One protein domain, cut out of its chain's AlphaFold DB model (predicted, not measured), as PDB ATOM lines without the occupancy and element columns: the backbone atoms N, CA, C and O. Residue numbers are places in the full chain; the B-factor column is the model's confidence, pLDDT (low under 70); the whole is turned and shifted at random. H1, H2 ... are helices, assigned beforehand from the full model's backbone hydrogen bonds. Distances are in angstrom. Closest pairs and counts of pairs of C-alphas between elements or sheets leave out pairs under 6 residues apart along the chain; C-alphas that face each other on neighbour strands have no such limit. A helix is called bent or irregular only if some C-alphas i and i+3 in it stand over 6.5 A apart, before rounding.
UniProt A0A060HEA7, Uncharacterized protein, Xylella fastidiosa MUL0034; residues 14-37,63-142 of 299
ATOM      1  N   PHE A  14     187.294 160.190 202.361       94.00
ATOM      2  CA  PHE A  14     188.716 159.912 202.574       94.00
ATOM      3  C   PHE A  14     189.638 160.586 201.553       94.00
ATOM      4  O   PHE A  14     190.552 161.316 201.934       94.00
ATOM      5  N   GLU A  15     189.405 160.366 200.257       95.81
ATOM      6  CA  GLU A  15     190.253 160.885 199.182       95.81
ATOM      7  C   GLU A  15     190.203 162.409 199.115       95.81
ATOM      8  O   GLU A  15     191.227 163.044 198.869       95.81
ATOM      9  N   ALA A  16     189.030 162.997 199.368       94.88
ATOM     10  CA  ALA A  16     188.851 164.442 199.366       94.88
ATOM     11  C   ALA A  16     189.633 165.093 200.515       94.88
ATOM     12  O   ALA A  16     190.376 166.039 200.274       94.88
ATOM     13  N   GLN A  17     189.543 164.556 201.734       95.94
ATOM     14  CA  GLN A  17     190.313 165.078 202.868       95.94
ATOM     15  C   GLN A  17     191.819 164.810 202.730       95.94
ATOM     16  O   GLN A  17     192.636 165.651 203.100       95.94
ATOM     17  N   LEU A  18     192.216 163.667 202.156       95.69
ATOM     18  CA  LEU A  18     193.622 163.360 201.887       95.69
ATOM     19  C   LEU A  18     194.276 164.431 201.000       95.69
ATOM     20  O   LEU A  18     195.455 164.745 201.188       95.69
ATOM     21  N   MET A  19     193.525 165.020 200.061       96.88
ATOM     22  CA  MET A  19     194.039 166.081 199.193       96.88
ATOM     23  C   MET A  19     194.574 167.272 199.985       96.88
ATOM     24  O   MET A  19     195.552 167.872 199.546       96.88
ATOM     25  N   ASP A  20     194.026 167.603 201.152       96.12
ATOM     26  CA  ASP A  20     194.499 168.733 201.967       96.12
ATOM     27  C   ASP A  20     195.922 168.530 202.506       96.12
ATOM     28  O   ASP A  20     196.618 169.490 202.838       96.12
ATOM     29  N   PHE A  21     196.393 167.281 202.544       95.62
ATOM     30  CA  PHE A  21     197.720 166.915 203.034       95.62
ATOM     31  C   PHE A  21     198.762 166.762 201.923       95.62
ATOM     32  O   PHE A  21     199.955 166.635 202.222       95.62
ATOM     33  N   ILE A  22     198.337 166.773 200.657       96.38
ATOM     34  CA  ILE A  22     199.230 166.685 199.501       96.38
ATOM     35  C   ILE A  22     199.727 168.081 199.143       96.38
ATOM     36  O   ILE A  22     198.941 168.995 198.908       96.38
ATOM     37  N   ASP A  23     201.044 168.230 199.055       94.56
ATOM     38  CA  ASP A  23     201.679 169.497 198.710       94.56
ATOM     39  C   ASP A  23     202.425 169.392 197.375       94.56
ATOM     40  O   ASP A  23     203.512 168.814 197.285       94.56
ATOM     41  N   PHE A  24     201.832 169.969 196.331       95.88
ATOM     42  CA  PHE A  24     202.474 170.176 195.035       95.88
ATOM     43  C   PHE A  24     203.228 171.512 195.032       95.88
ATOM     44  O   PHE A  24     202.878 172.431 194.297       95.88
ATOM     45  N   ASN A  25     204.260 171.633 195.865       93.44
ATOM     46  CA  ASN A  25     205.111 172.823 195.873       93.44
ATOM     47  C   ASN A  25     205.931 172.965 194.576       93.44
ATOM     48  O   ASN A  25     206.036 172.035 193.772       93.44
ATOM     49  N   ASP A  26     206.583 174.116 194.400       90.62
ATOM     50  CA  ASP A  26     207.345 174.459 193.191       90.62
ATOM     51  C   ASP A  26     208.381 173.399 192.788       90.62
ATOM     52  O   ASP A  26     208.585 173.139 191.600       90.62
ATOM     53  N   THR A  27     209.022 172.746 193.764       90.75
ATOM     54  CA  THR A  27     210.021 171.700 193.487       90.75
ATOM     55  C   THR A  27     209.360 170.457 192.900       90.75
ATOM     56  O   THR A  27     209.863 169.893 191.924       90.75
ATOM     57  N   VAL A  28     208.226 170.049 193.471       93.19
ATOM     58  CA  VAL A  28     207.429 168.918 192.985       93.19
ATOM     59  C   VAL A  28     206.872 169.233 191.595       93.19
ATOM     60  O   VAL A  28     207.046 168.439 190.668       93.19
ATOM     61  N   LEU A  29     206.291 170.420 191.405       93.56
ATOM     62  CA  LEU A  29     205.734 170.863 190.124       93.56
ATOM     63  C   LEU A  29     206.789 170.960 189.016       93.56
ATOM     64  O   LEU A  29     206.511 170.576 187.881       93.56
ATOM     65  N   ALA A  30     208.009 171.409 189.320       89.81
ATOM     66  CA  ALA A  30     209.093 171.506 188.338       89.81
ATOM     67  C   ALA A  30     209.519 170.143 187.757       89.81
ATOM     68  O   ALA A  30     210.149 170.086 186.695       89.81
ATOM     69  N   SER A  31     209.188 169.034 188.427       89.25
ATOM     70  CA  SER A  31     209.495 167.687 187.937       89.25
ATOM     71  C   SER A  31     208.581 167.228 186.790       89.25
ATOM     72  O   SER A  31     208.985 166.349 186.027       89.25
ATOM     73  N   ARG A  32     207.424 167.881 186.583       88.31
ATOM     74  CA  ARG A  32     206.394 167.484 185.598       88.31
ATOM     75  C   ARG A  32     206.864 167.461 184.140       88.31
ATOM     76  O   ARG A  32     206.296 166.756 183.318       88.31
ATOM     77  N   PHE A  33     207.923 168.205 183.815       83.62
ATOM     78  CA  PHE A  33     208.496 168.277 182.464       83.62
ATOM     79  C   PHE A  33     209.745 167.398 182.271       83.62
ATOM     80  O   PHE A  33     210.349 167.385 181.197       83.62
ATOM     81  N   ARG A  34     210.198 166.678 183.306       77.00
ATOM     82  CA  ARG A  34     211.482 165.958 183.282       77.00
ATOM     83  C   ARG A  34     211.331 164.531 182.755       77.00
ATOM     84  O   ARG A  34     211.340 163.560 183.510       77.00
ATOM     85  N   VAL A  35     211.296 164.418 181.431       66.81
ATOM     86  CA  VAL A  35     211.073 163.157 180.696       66.81
ATOM     87  C   VAL A  35     212.305 162.224 180.659       66.81
ATOM     88  O   VAL A  35     212.178 161.034 180.379       66.81
ATOM     89  N   ARG A  36     213.515 162.726 180.959       67.88
ATOM     90  CA  ARG A  36     214.770 161.946 180.890       67.88
ATOM     91  C   ARG A  36     215.311 161.564 182.270       67.88
ATOM     92  O   ARG A  36     215.353 162.397 183.179       67.88
ATOM     93  N   GLU A  37     215.770 160.323 182.414       64.94
ATOM     94  CA  GLU A  37     216.501 159.831 183.590       64.94
ATOM     95  C   GLU A  37     217.931 159.448 183.247       64.94
ATOM     96  O   GLU A  37     218.202 158.937 182.161       64.94
ATOM     97  N   ALA A  63     218.083 157.917 179.448       68.00
ATOM     98  CA  ALA A  63     216.969 157.144 178.912       68.00
ATOM     99  C   ALA A  63     215.657 157.931 179.019       68.00
ATOM    100  O   ALA A  63     215.452 158.710 179.953       68.00
ATOM    101  N   THR A  64     214.767 157.717 178.050       72.25
ATOM    102  CA  THR A  64     213.380 158.192 178.114       72.25
ATOM    103  C   THR A  64     212.527 157.059 178.663       72.25
ATOM    104  O   THR A  64     212.590 155.945 178.143       72.25
ATOM    105  N   LEU A  65     211.769 157.323 179.725       72.38
ATOM    106  CA  LEU A  65     210.851 156.330 180.277       72.38
ATOM    107  C   LEU A  65     209.679 156.138 179.306       72.38
ATOM    108  O   LEU A  65     209.101 157.113 178.829       72.38
ATOM    109  N   ALA A  66     209.342 154.885 178.994       82.44
ATOM    110  CA  ALA A  66     208.169 154.587 178.181       82.44
ATOM    111  C   ALA A  66     206.893 154.996 178.946       82.44
ATOM    112  O   ALA A  66     206.790 154.636 180.122       82.44
ATOM    113  N   PRO A  67     205.913 155.672 178.313       83.44
ATOM    114  CA  PRO A  67     204.695 156.126 178.992       83.44
ATOM    115  C   PRO A  67     203.966 155.012 179.754       83.44
ATOM    116  O   PRO A  67     203.617 155.190 180.913       83.44
ATOM    117  N   ALA A  68     203.851 153.817 179.166       86.69
ATOM    118  CA  ALA A  68     203.219 152.671 179.826       86.69
ATOM    119  C   ALA A  68     203.938 152.239 181.121       86.69
ATOM    120  O   ALA A  68     203.291 151.915 182.109       86.69
ATOM    121  N   ALA A  69     205.275 152.278 181.142       86.25
ATOM    122  CA  ALA A  69     206.056 151.935 182.332       86.25
ATOM    123  C   ALA A  69     205.982 153.029 183.414       86.25
ATOM    124  O   ALA A  69     206.179 152.747 184.597       86.25
ATOM    125  N   VAL A  70     205.733 154.279 183.010       88.56
ATOM    126  CA  VAL A  70     205.465 155.393 183.926       88.56
ATOM    127  C   VAL A  70     204.091 155.213 184.569       88.56
ATOM    128  O   VAL A  70     203.998 155.175 185.795       88.56
ATOM    129  N   ALA A  71     203.058 154.988 183.760       89.94
ATOM    130  CA  ALA A  71     201.701 154.748 184.241       89.94
ATOM    131  C   ALA A  71     201.640 153.581 185.238       89.94
ATOM    132  O   ALA A  71     201.163 153.754 186.358       89.94
ATOM    133  N   GLU A  72     202.236 152.431 184.898       92.88
ATOM    134  CA  GLU A  72     202.261 151.249 185.773       92.88
ATOM    135  C   GLU A  72     202.930 151.541 187.128       92.88
ATOM    136  O   GLU A  72     202.426 151.168 188.187       92.88
ATOM    137  N   LYS A  73     204.068 152.248 187.132       90.75
ATOM    138  CA  LYS A  73     204.751 152.612 188.384       90.75
ATOM    139  C   LYS A  73     203.955 153.619 189.207       90.75
ATOM    140  O   LYS A  73     203.934 153.510 190.431       90.75
ATOM    141  N   ALA A  74     203.337 154.607 188.566       92.94
ATOM    142  CA  ALA A  74     202.508 155.590 189.251       92.94
ATOM    143  C   ALA A  74     201.268 154.931 189.879       92.94
ATOM    144  O   ALA A  74     200.950 155.216 191.035       92.94
ATOM    145  N   GLU A  75     200.635 153.995 189.170       94.25
ATOM    146  CA  GLU A  75     199.552 153.156 189.690       94.25
ATOM    147  C   GLU A  75     200.016 152.343 190.906       94.25
ATOM    148  O   GLU A  75     199.394 152.408 191.964       94.25
ATOM    149  N   GLN A  76     201.171 151.672 190.829       93.88
ATOM    150  CA  GLN A  76     201.737 150.950 191.976       93.88
ATOM    151  C   GLN A  76     201.987 151.851 193.195       93.88
ATOM    152  O   GLN A  76     201.886 151.381 194.327       93.88
ATOM    153  N   ILE A  77     202.333 153.130 193.001       93.44
ATOM    154  CA  ILE A  77     202.493 154.089 194.106       93.44
ATOM    155  C   ILE A  77     201.136 154.407 194.741       93.44
ATOM    156  O   ILE A  77     201.049 154.430 195.968       93.44
ATOM    157  N   ARG A  78     200.085 154.619 193.941       94.50
ATOM    158  CA  ARG A  78     198.730 154.887 194.448       94.50
ATOM    159  C   ARG A  78     198.131 153.675 195.160       94.50
ATOM    160  O   ARG A  78     197.653 153.817 196.279       94.50
ATOM    161  N   LEU A  79     198.268 152.477 194.588       92.94
ATOM    162  CA  LEU A  79     197.754 151.222 195.155       92.94
ATOM    163  C   LEU A  79     198.382 150.837 196.506       92.94
ATOM    164  O   LEU A  79     197.850 149.979 197.208       92.94
ATOM    165  N   ARG A  80     199.499 151.462 196.907       90.06
ATOM    166  CA  ARG A  80     200.049 151.298 198.264       90.06
ATOM    167  C   ARG A  80     199.155 151.907 199.344       90.06
ATOM    168  O   ARG A  80     199.275 151.505 200.498       90.06
ATOM    169  N   LEU A  81     198.285 152.853 198.995       89.75
ATOM    170  CA  LEU A  81     197.309 153.441 199.908       89.75
ATOM    171  C   LEU A  81     196.067 152.543 199.920       89.75
ATOM    172  O   LEU A  81     195.072 152.832 199.266       89.75
ATOM    173  N   SER A  82     196.143 151.429 200.648       83.69
ATOM    174  CA  SER A  82     195.128 150.362 200.629       83.69
ATOM    175  C   SER A  82     193.731 150.788 201.096       83.69
ATOM    176  O   SER A  82     192.753 150.136 200.740       83.69
ATOM    177  N   GLU A  83     193.629 151.856 201.888       88.25
ATOM    178  CA  GLU A  83     192.352 152.423 202.336       88.25
ATOM    179  C   GLU A  83     191.693 153.336 201.288       88.25
ATOM    180  O   GLU A  83     190.512 153.646 201.425       88.25
ATOM    181  N   ALA A  84     192.433 153.764 200.258       90.56
ATOM    182  CA  ALA A  84     191.933 154.656 199.221       90.56
ATOM    183  C   ALA A  84     191.363 153.881 198.025       90.56
ATOM    184  O   ALA A  84     191.899 152.862 197.583       90.56
ATOM    185  N   ASN A  85     190.303 154.415 197.432       93.94
ATOM    186  CA  ASN A  85     189.821 154.003 196.127       93.94
ATOM    187  C   ASN A  85     190.711 154.611 195.031       93.94
ATOM    188  O   ASN A  85     190.684 155.821 194.824       93.94
ATOM    189  N   ASP A  86     191.465 153.786 194.294       93.69
ATOM    190  CA  ASP A  86     192.423 154.276 193.285       93.69
ATOM    191  C   ASP A  86     191.782 155.182 192.220       93.69
ATOM    192  O   ASP A  86     192.355 156.205 191.846       93.69
ATOM    193  N   ARG A  87     190.558 154.859 191.778       93.44
ATOM    194  CA  ARG A  87     189.859 155.646 190.755       93.44
ATOM    195  C   ARG A  87     189.497 157.037 191.270       93.44
ATOM    196  O   ARG A  87     189.761 158.018 190.581       93.44
ATOM    197  N   GLU A  88     188.895 157.124 192.454       95.56
ATOM    198  CA  GLU A  88     188.557 158.417 193.066       95.56
ATOM    199  C   GLU A  88     189.828 159.198 193.416       95.56
ATOM    200  O   GLU A  88     189.927 160.389 193.126       95.56
ATOM    201  N   LEU A  89     190.844 158.515 193.952       95.94
ATOM    202  CA  LEU A  89     192.135 159.106 194.278       95.94
ATOM    203  C   LEU A  89     192.784 159.738 193.042       95.94
ATOM    204  O   LEU A  89     193.225 160.883 193.109       95.94
ATOM    205  N   GLN A  90     192.824 159.035 191.906       96.06
ATOM    206  CA  GLN A  90     193.383 159.574 190.666       96.06
ATOM    207  C   GLN A  90     192.621 160.818 190.194       96.06
ATOM    208  O   GLN A  90     193.254 161.812 189.838       96.06
ATOM    209  N   LEU A  91     191.284 160.790 190.217       96.69
ATOM    210  CA  LEU A  91     190.459 161.934 189.815       96.69
ATOM    211  C   LEU A  91     190.748 163.167 190.683       96.69
ATOM    212  O   LEU A  91     191.004 164.250 190.157       96.69
ATOM    213  N   ARG A  92     190.794 162.994 192.008       97.38
ATOM    214  CA  ARG A  92     191.083 164.077 192.960       97.38
ATOM    215  C   ARG A  92     192.511 164.600 192.844       97.38
ATOM    216  O   ARG A  92     192.729 165.809 192.916       97.38
ATOM    217  N   LEU A  93     193.480 163.711 192.624       97.50
ATOM    218  CA  LEU A  93     194.869 164.097 192.386       97.50
ATOM    219  C   LEU A  93     195.002 164.948 191.125       97.50
ATOM    220  O   LEU A  93     195.699 165.957 191.165       97.50
ATOM    221  N   LEU A  94     194.336 164.568 190.030       97.25
ATOM    222  CA  LEU A  94     194.336 165.338 188.784       97.25
ATOM    223  C   LEU A  94     193.738 166.731 188.980       97.25
ATOM    224  O   LEU A  94     194.337 167.716 188.549       97.25
ATOM    225  N   GLU A  95     192.593 166.820 189.659       97.19
ATOM    226  CA  GLU A  95     191.940 168.093 189.965       97.19
ATOM    227  C   GLU A  95     192.859 169.002 190.794       97.19
ATOM    228  O   GLU A  95     193.129 170.142 190.407       97.19
ATOM    229  N   LYS A  96     193.421 168.480 191.892       97.50
ATOM    230  CA  LYS A  96     194.348 169.232 192.746       97.50
ATOM    231  C   LYS A  96     195.629 169.624 192.006       97.50
ATOM    232  O   LYS A  96     196.136 170.727 192.193       97.50
ATOM    233  N   PHE A  97     196.166 168.736 191.174       97.62
ATOM    234  CA  PHE A  97     197.381 168.991 190.406       97.62
ATOM    235  C   PHE A  97     197.172 170.097 189.369       97.62
ATOM    236  O   PHE A  97     198.008 170.995 189.269       97.62
ATOM    237  N   ARG A  98     196.029 170.101 188.666       97.25
ATOM    238  CA  ARG A  98     195.633 171.197 187.766       97.25
ATOM    239  C   ARG A  98     195.596 172.530 188.512       97.25
ATOM    240  O   ARG A  98     196.264 173.472 188.094       97.25
ATOM    241  N   GLN A  99     194.895 172.575 189.647       96.38
ATOM    242  CA  GLN A  99     194.804 173.778 190.480       96.38
ATOM    243  C   GLN A  99     196.187 174.254 190.950       96.38
ATOM    244  O   GLN A  99     196.467 175.449 190.926       96.38
ATOM    245  N   ALA A 100     197.077 173.337 191.337       96.69
ATOM    246  CA  ALA A 100     198.435 173.681 191.754       96.69
ATOM    247  C   ALA A 100     199.273 174.269 190.602       96.69
ATOM    248  O   ALA A 100     200.023 175.223 190.809       96.69
ATOM    249  N   ILE A 101     199.130 173.747 189.377       96.06
ATOM    250  CA  ILE A 101     199.789 174.306 188.185       96.06
ATOM    251  C   ILE A 101     199.298 175.738 187.923       96.06
ATOM    252  O   ILE A 101     200.129 176.636 187.769       96.06
ATOM    253  N   GLU A 102     197.984 175.964 187.945       95.62
ATOM    254  CA  GLU A 102     197.379 177.290 187.747       95.62
ATOM    255  C   GLU A 102     197.835 178.284 188.821       95.62
ATOM    256  O   GLU A 102     198.249 179.402 188.513       95.62
ATOM    257  N   GLN A 103     197.848 177.857 190.087       94.69
ATOM    258  CA  GLN A 103     198.321 178.667 191.214       94.69
ATOM    259  C   GLN A 103     199.818 178.995 191.126       94.69
ATOM    260  O   GLN A 103     200.230 180.065 191.568       94.69
ATOM    261  N   SER A 104     200.624 178.124 190.505       92.94
ATOM    262  CA  SER A 104     202.039 178.398 190.205       92.94
ATOM    263  C   SER A 104     202.243 179.396 189.053       92.94
ATOM    264  O   SER A 104     203.380 179.711 188.701       92.94
ATOM    265  N   GLY A 105     201.160 179.890 188.436       91.19
ATOM    266  CA  GLY A 105     201.200 180.815 187.301       91.19
ATOM    267  C   GLY A 105     201.507 180.144 185.960       91.19
ATOM    268  O   GLY A 105     201.880 180.822 185.006       91.19
ATOM    269  N   SER A 106     201.394 178.817 185.886       90.69
ATOM    270  CA  SER A 106     201.550 178.043 184.654       90.69
ATOM    271  C   SER A 106     200.186 177.637 184.100       90.69
ATOM    272  O   SER A 106     199.257 177.388 184.861       90.69
ATOM    273  N   GLU A 107     200.078 177.484 182.785       91.69
ATOM    274  CA  GLU A 107     198.877 176.911 182.172       91.69
ATOM    275  C   GLU A 107     198.940 175.374 182.231       91.69
ATOM    276  O   GLU A 107     199.953 174.784 181.824       91.69
ATOM    277  N   PRO A 108     197.910 174.695 182.772       92.75
ATOM    278  CA  PRO A 108     197.831 173.242 182.721       92.75
ATOM    279  C   PRO A 108     197.550 172.771 181.286       92.75
ATOM    280  O   PRO A 108     196.930 173.500 180.512       92.75
ATOM    281  N   PRO A 109     197.955 171.542 180.918       92.44
ATOM    282  CA  PRO A 109     197.559 170.949 179.645       92.44
ATOM    283  C   PRO A 109     196.034 170.966 179.450       92.44
ATOM    284  O   PRO A 109     195.274 170.654 180.372       92.44
ATOM    285  N   GLU A 110     195.590 171.319 178.240       89.00
ATOM    286  CA  GLU A 110     194.171 171.244 177.863       89.00
ATOM    287  C   GLU A 110     193.691 169.790 177.818       89.00
ATOM    288  O   GLU A 110     192.594 169.478 178.279       89.00
ATOM    289  N   ASP A 111     194.545 168.904 177.308       93.19
ATOM    290  CA  ASP A 111     194.306 167.470 177.233       93.19
ATOM    291  C   ASP A 111     194.491 166.793 178.601       93.19
ATOM    292  O   ASP A 111     195.539 166.911 179.247       93.19
ATOM    293  N   GLU A 112     193.465 166.062 179.041       91.94
ATOM    294  CA  GLU A 112     193.486 165.327 180.308       91.94
ATOM    295  C   GLU A 112     194.519 164.198 180.303       91.94
ATOM    296  O   GLU A 112     195.128 163.936 181.341       91.94
ATOM    297  N   GLU A 113     194.768 163.563 179.153       92.44
ATOM    298  CA  GLU A 113     195.774 162.504 179.050       92.44
ATOM    299  C   GLU A 113     197.183 163.079 179.262       92.44
ATOM    300  O   GLU A 113     197.968 162.544 180.051       92.44
ATOM    301  N   ALA A 114     197.486 164.228 178.653       92.69
ATOM    302  CA  ALA A 114     198.732 164.949 178.896       92.69
ATOM    303  C   ALA A 114     198.896 165.397 180.364       92.69
ATOM    304  O   ALA A 114     200.001 165.315 180.912       92.69
ATOM    305  N   LEU A 115     197.821 165.849 181.022       95.38
ATOM    306  CA  LEU A 115     197.848 166.195 182.451       95.38
ATOM    307  C   LEU A 115     198.124 164.960 183.324       95.38
ATOM    308  O   LEU A 115     198.925 165.039 184.260       95.38
ATOM    309  N   LEU A 116     197.508 163.820 183.002       95.19
ATOM    310  CA  LEU A 116     197.741 162.556 183.697       95.19
ATOM    311  C   LEU A 116     199.189 162.095 183.564       95.19
ATOM    312  O   LEU A 116     199.826 161.824 184.578       95.19
ATOM    313  N   GLN A 117     199.751 162.109 182.358       93.00
ATOM    314  CA  GLN A 117     201.155 161.748 182.145       93.00
ATOM    315  C   GLN A 117     202.110 162.641 182.956       93.00
ATOM    316  O   GLN A 117     203.098 162.162 183.522       93.00
ATOM    317  N   GLN A 118     201.814 163.942 183.065       94.62
ATOM    318  CA  GLN A 118     202.588 164.857 183.910       94.62
ATOM    319  C   GLN A 118     202.484 164.504 185.399       94.62
ATOM    320  O   GLN A 118     203.505 164.503 186.092       94.62
ATOM    321  N   LEU A 119     201.286 164.177 185.890       96.00
ATOM    322  CA  LEU A 119     201.080 163.726 187.268       96.00
ATOM    323  C   LEU A 119     201.839 162.420 187.548       96.00
ATOM    324  O   LEU A 119     202.516 162.307 188.568       96.00
ATOM    325  N   GLU A 120     201.774 161.442 186.649       94.69
ATOM    326  CA  GLU A 120     202.466 160.157 186.805       94.69
ATOM    327  C   GLU A 120     203.987 160.332 186.882       94.69
ATOM    328  O   GLU A 120     204.644 159.732 187.740       94.69
ATOM    329  N   LEU A 121     204.555 161.216 186.053       92.31
ATOM    330  CA  LEU A 121     205.968 161.590 186.144       92.31
ATOM    331  C   LEU A 121     206.301 162.185 187.516       92.31
ATOM    332  O   LEU A 121     207.289 161.778 188.129       92.31
ATOM    333  N   VAL A 122     205.476 163.107 188.021       94.56
ATOM    334  CA  VAL A 122     205.656 163.703 189.353       94.56
ATOM    335  C   VAL A 122     205.658 162.624 190.439       94.56
ATOM    336  O   VAL A 122     206.555 162.612 191.284       94.56
ATOM    337  N   LEU A 123     204.713 161.681 190.399       94.12
ATOM    338  CA  LEU A 123     204.613 160.605 191.389       94.12
ATOM    339  C   LEU A 123     205.853 159.703 191.399       94.12
ATOM    340  O   LEU A 123     206.353 159.367 192.469       94.12
ATOM    341  N   ILE A 124     206.404 159.357 190.233       92.00
ATOM    342  CA  ILE A 124     207.620 158.527 190.152       92.00
ATOM    343  C   ILE A 124     208.848 159.258 190.687       92.00
ATOM    344  O   ILE A 124     209.705 158.639 191.319       92.00
ATOM    345  N   ARG A 125     208.957 160.565 190.431       89.81
ATOM    346  CA  ARG A 125     210.088 161.379 190.906       89.81
ATOM    347  C   ARG A 125     209.995 161.696 192.389       89.81
ATOM    348  O   ARG A 125     211.020 161.863 193.046       89.81
ATOM    349  N   HIS A 126     208.777 161.744 192.911       93.25
ATOM    350  CA  HIS A 126     208.481 162.009 194.309       93.25
ATOM    351  C   HIS A 126     207.682 160.842 194.913       93.25
ATOM    352  O   HIS A 126     206.558 161.042 195.377       93.25
ATOM    353  N   PRO A 127     208.257 159.622 194.985       89.88
ATOM    354  CA  PRO A 127     207.521 158.421 195.389       89.88
ATOM    355  C   PRO A 127     207.043 158.466 196.848       89.88
ATOM    356  O   PRO A 127     206.155 157.712 197.239       89.88
ATOM    357  N   GLY A 128     207.621 159.352 197.667       91.44
ATOM    358  CA  GLY A 128     207.194 159.601 199.042       91.44
ATOM    359  C   GLY A 128     206.035 160.590 199.187       91.44
ATOM    360  O   GLY A 128     205.497 160.683 200.285       91.44
ATOM    361  N   LEU A 129     205.634 161.313 198.131       94.81
ATOM    362  CA  LEU A 129     204.636 162.391 198.210       94.81
ATOM    363  C   LEU A 129     203.311 161.896 198.803       94.81
ATOM    364  O   LEU A 129     202.847 162.429 199.810       94.81
ATOM    365  N   LEU A 130     202.747 160.837 198.214       94.19
ATOM    366  CA  LEU A 130     201.481 160.267 198.677       94.19
ATOM    367  C   LEU A 130     201.622 159.612 200.049       94.19
ATOM    368  O   LEU A 130     200.767 159.823 200.900       94.19
ATOM    369  N   ARG A 131     202.720 158.881 200.301       90.06
ATOM    370  CA  ARG A 131     202.962 158.233 201.601       90.06
ATOM    371  C   ARG A 131     203.019 159.258 202.734       90.06
ATOM    372  O   ARG A 131     202.360 159.087 203.751       90.06
ATOM    373  N   VAL A 132     203.781 160.341 202.563       90.62
ATOM    374  CA  VAL A 132     203.933 161.386 203.589       90.62
ATOM    375  C   VAL A 132     202.609 162.109 203.839       90.62
ATOM    376  O   VAL A 132     202.260 162.339 204.997       90.62
ATOM    377  N   ALA A 133     201.866 162.445 202.782       93.69
ATOM    378  CA  ALA A 133     200.548 163.062 202.910       93.69
ATOM    379  C   ALA A 133     199.564 162.141 203.645       93.69
ATOM    380  O   ALA A 133     198.954 162.551 204.631       93.69
ATOM    381  N   TYR A 134     199.486 160.878 203.223       91.94
ATOM    382  CA  TYR A 134     198.651 159.853 203.838       91.94
ATOM    383  C   TYR A 134     198.987 159.656 205.318       91.94
ATOM    384  O   TYR A 134     198.093 159.702 206.162       91.94
ATOM    385  N   ARG A 135     200.273 159.543 205.665       88.81
ATOM    386  CA  ARG A 135     200.719 159.417 207.057       88.81
ATOM    387  C   ARG A 135     200.252 160.595 207.906       88.81
ATOM    388  O   ARG A 135     199.662 160.393 208.961       88.81
ATOM    389  N   ARG A 136     200.470 161.828 207.433       90.88
ATOM    390  CA  ARG A 136     200.037 163.045 208.143       90.88
ATOM    391  C   ARG A 136     198.519 163.092 208.308       90.88
ATOM    392  O   ARG A 136     198.050 163.442 209.388       90.88
ATOM    393  N   PHE A 137     197.777 162.714 207.269       92.31
ATOM    394  CA  PHE A 137     196.321 162.657 207.298       92.31
ATOM    395  C   PHE A 137     195.812 161.649 208.334       92.31
ATOM    396  O   PHE A 137     195.023 162.011 209.204       92.31
ATOM    397  N   ARG A 138     196.317 160.408 208.309       89.94
ATOM    398  CA  ARG A 138     195.939 159.371 209.283       89.94
ATOM    399  C   ARG A 138     196.342 159.752 210.704       89.94
ATOM    400  O   ARG A 138     195.554 159.574 211.626       89.94
ATOM    401  N   HIS A 139     197.528 160.331 210.892       90.12
ATOM    402  CA  HIS A 139     198.001 160.787 212.206       90.12
ATOM    403  C   HIS A 139     197.112 161.877 212.804       90.12
ATOM    404  O   HIS A 139     196.877 161.863 214.011       90.12
ATOM    405  N   ALA A 140     196.579 162.782 211.977       90.31
ATOM    406  CA  ALA A 140     195.661 163.832 212.419       90.31
ATOM    407  C   ALA A 140     194.319 163.286 212.946       90.31
ATOM    408  O   ALA A 140     193.644 163.970 213.712       90.31
ATOM    409  N   GLN A 141     193.946 162.059 212.572       91.38
ATOM    410  CA  GLN A 141     192.719 161.398 213.028       91.38
ATOM    411  C   GLN A 141     192.914 160.561 214.300       91.38
ATOM    412  O   GLN A 141     191.934 160.089 214.878       91.38
ATOM    413  N   VAL A 142     194.159 160.346 214.742       91.75
ATOM    414  CA  VAL A 142     194.433 159.531 215.928       91.75
ATOM    415  C   VAL A 142     193.950 160.256 217.181       91.75
ATOM    416  O   VAL A 142     194.421 161.350 217.504       91.75
TER     417      VAL A 142
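What this domain is: This is residues 14 to 37 and 63 to 142 of the 299 residues of an uncharacterized protein of Xylella fastidiosa MUL0034 (UniProt A0A060HEA7). This is a cluster of crossed helices: H5 lies in the core, with H2, H3 and H4 packed round it at wide angles. H6 runs away from this core toward one end of the longest axis, and short H1 packs on both H4 and H6. The printed part has 104 residues with six named helices, H1 to H6, and no named strand; the class is all helix. It is compact, with a radius of gyration of the C-alphas of 13.2 A and spans of 42 by 29 by 22 A.

Where its parts are: H1 is residues 14 to 19, from C-alpha 14 at (188.716, 159.912, 202.574). H2, residues 26 to 33, is only just irregular: C-alphas 30 and 33 are 6.7 A apart. H3 is residues 67 to 78, 16.6 A; H4, residues 86 to 103, 25.2 A; H5, residues 112 to 125, 20.1 A. H6, residues 129 to 140, 16.9 A, ends at (195.661, 163.832, 212.419).

How they stand to each other: H5 is the hub. It touches H3 at a steep tilt of 65 degrees, closest C-alphas Ala 74 and Glu 120, 5.2 A. It touches H2 at 61 degrees, steep, Arg 32 and Gln 118, 4.9 A. Residues 94 to 98 of H4 touch it about perpendicular, 87 degrees, Leu 94 and Leu 116, 6.7 A. H1 touches H4 at a shallow 22 degrees, Glu 15 and Leu 89, 5.5 A, and H6 at a steep 64 degrees, Leu 18 and Phe 137, 6.1 A. H4 and H6 are apart. Every O i to N i+4 pair is within hydrogen-bond range in H1, H3, H4, H5 and H6; H2 has 1 of 4, and 2 of 5 from O i to N i+3.

The domain as a whole: The farthest C-alphas, Ala 63 and Val 142, are 43.4 A apart. Residues 38 to 62 are not printed; C-alphas 37 and 63 are 5.4 A apart across the cut. Of the links printed whole, none is long. Residues 35 to 37 and 63 have pLDDT under 70.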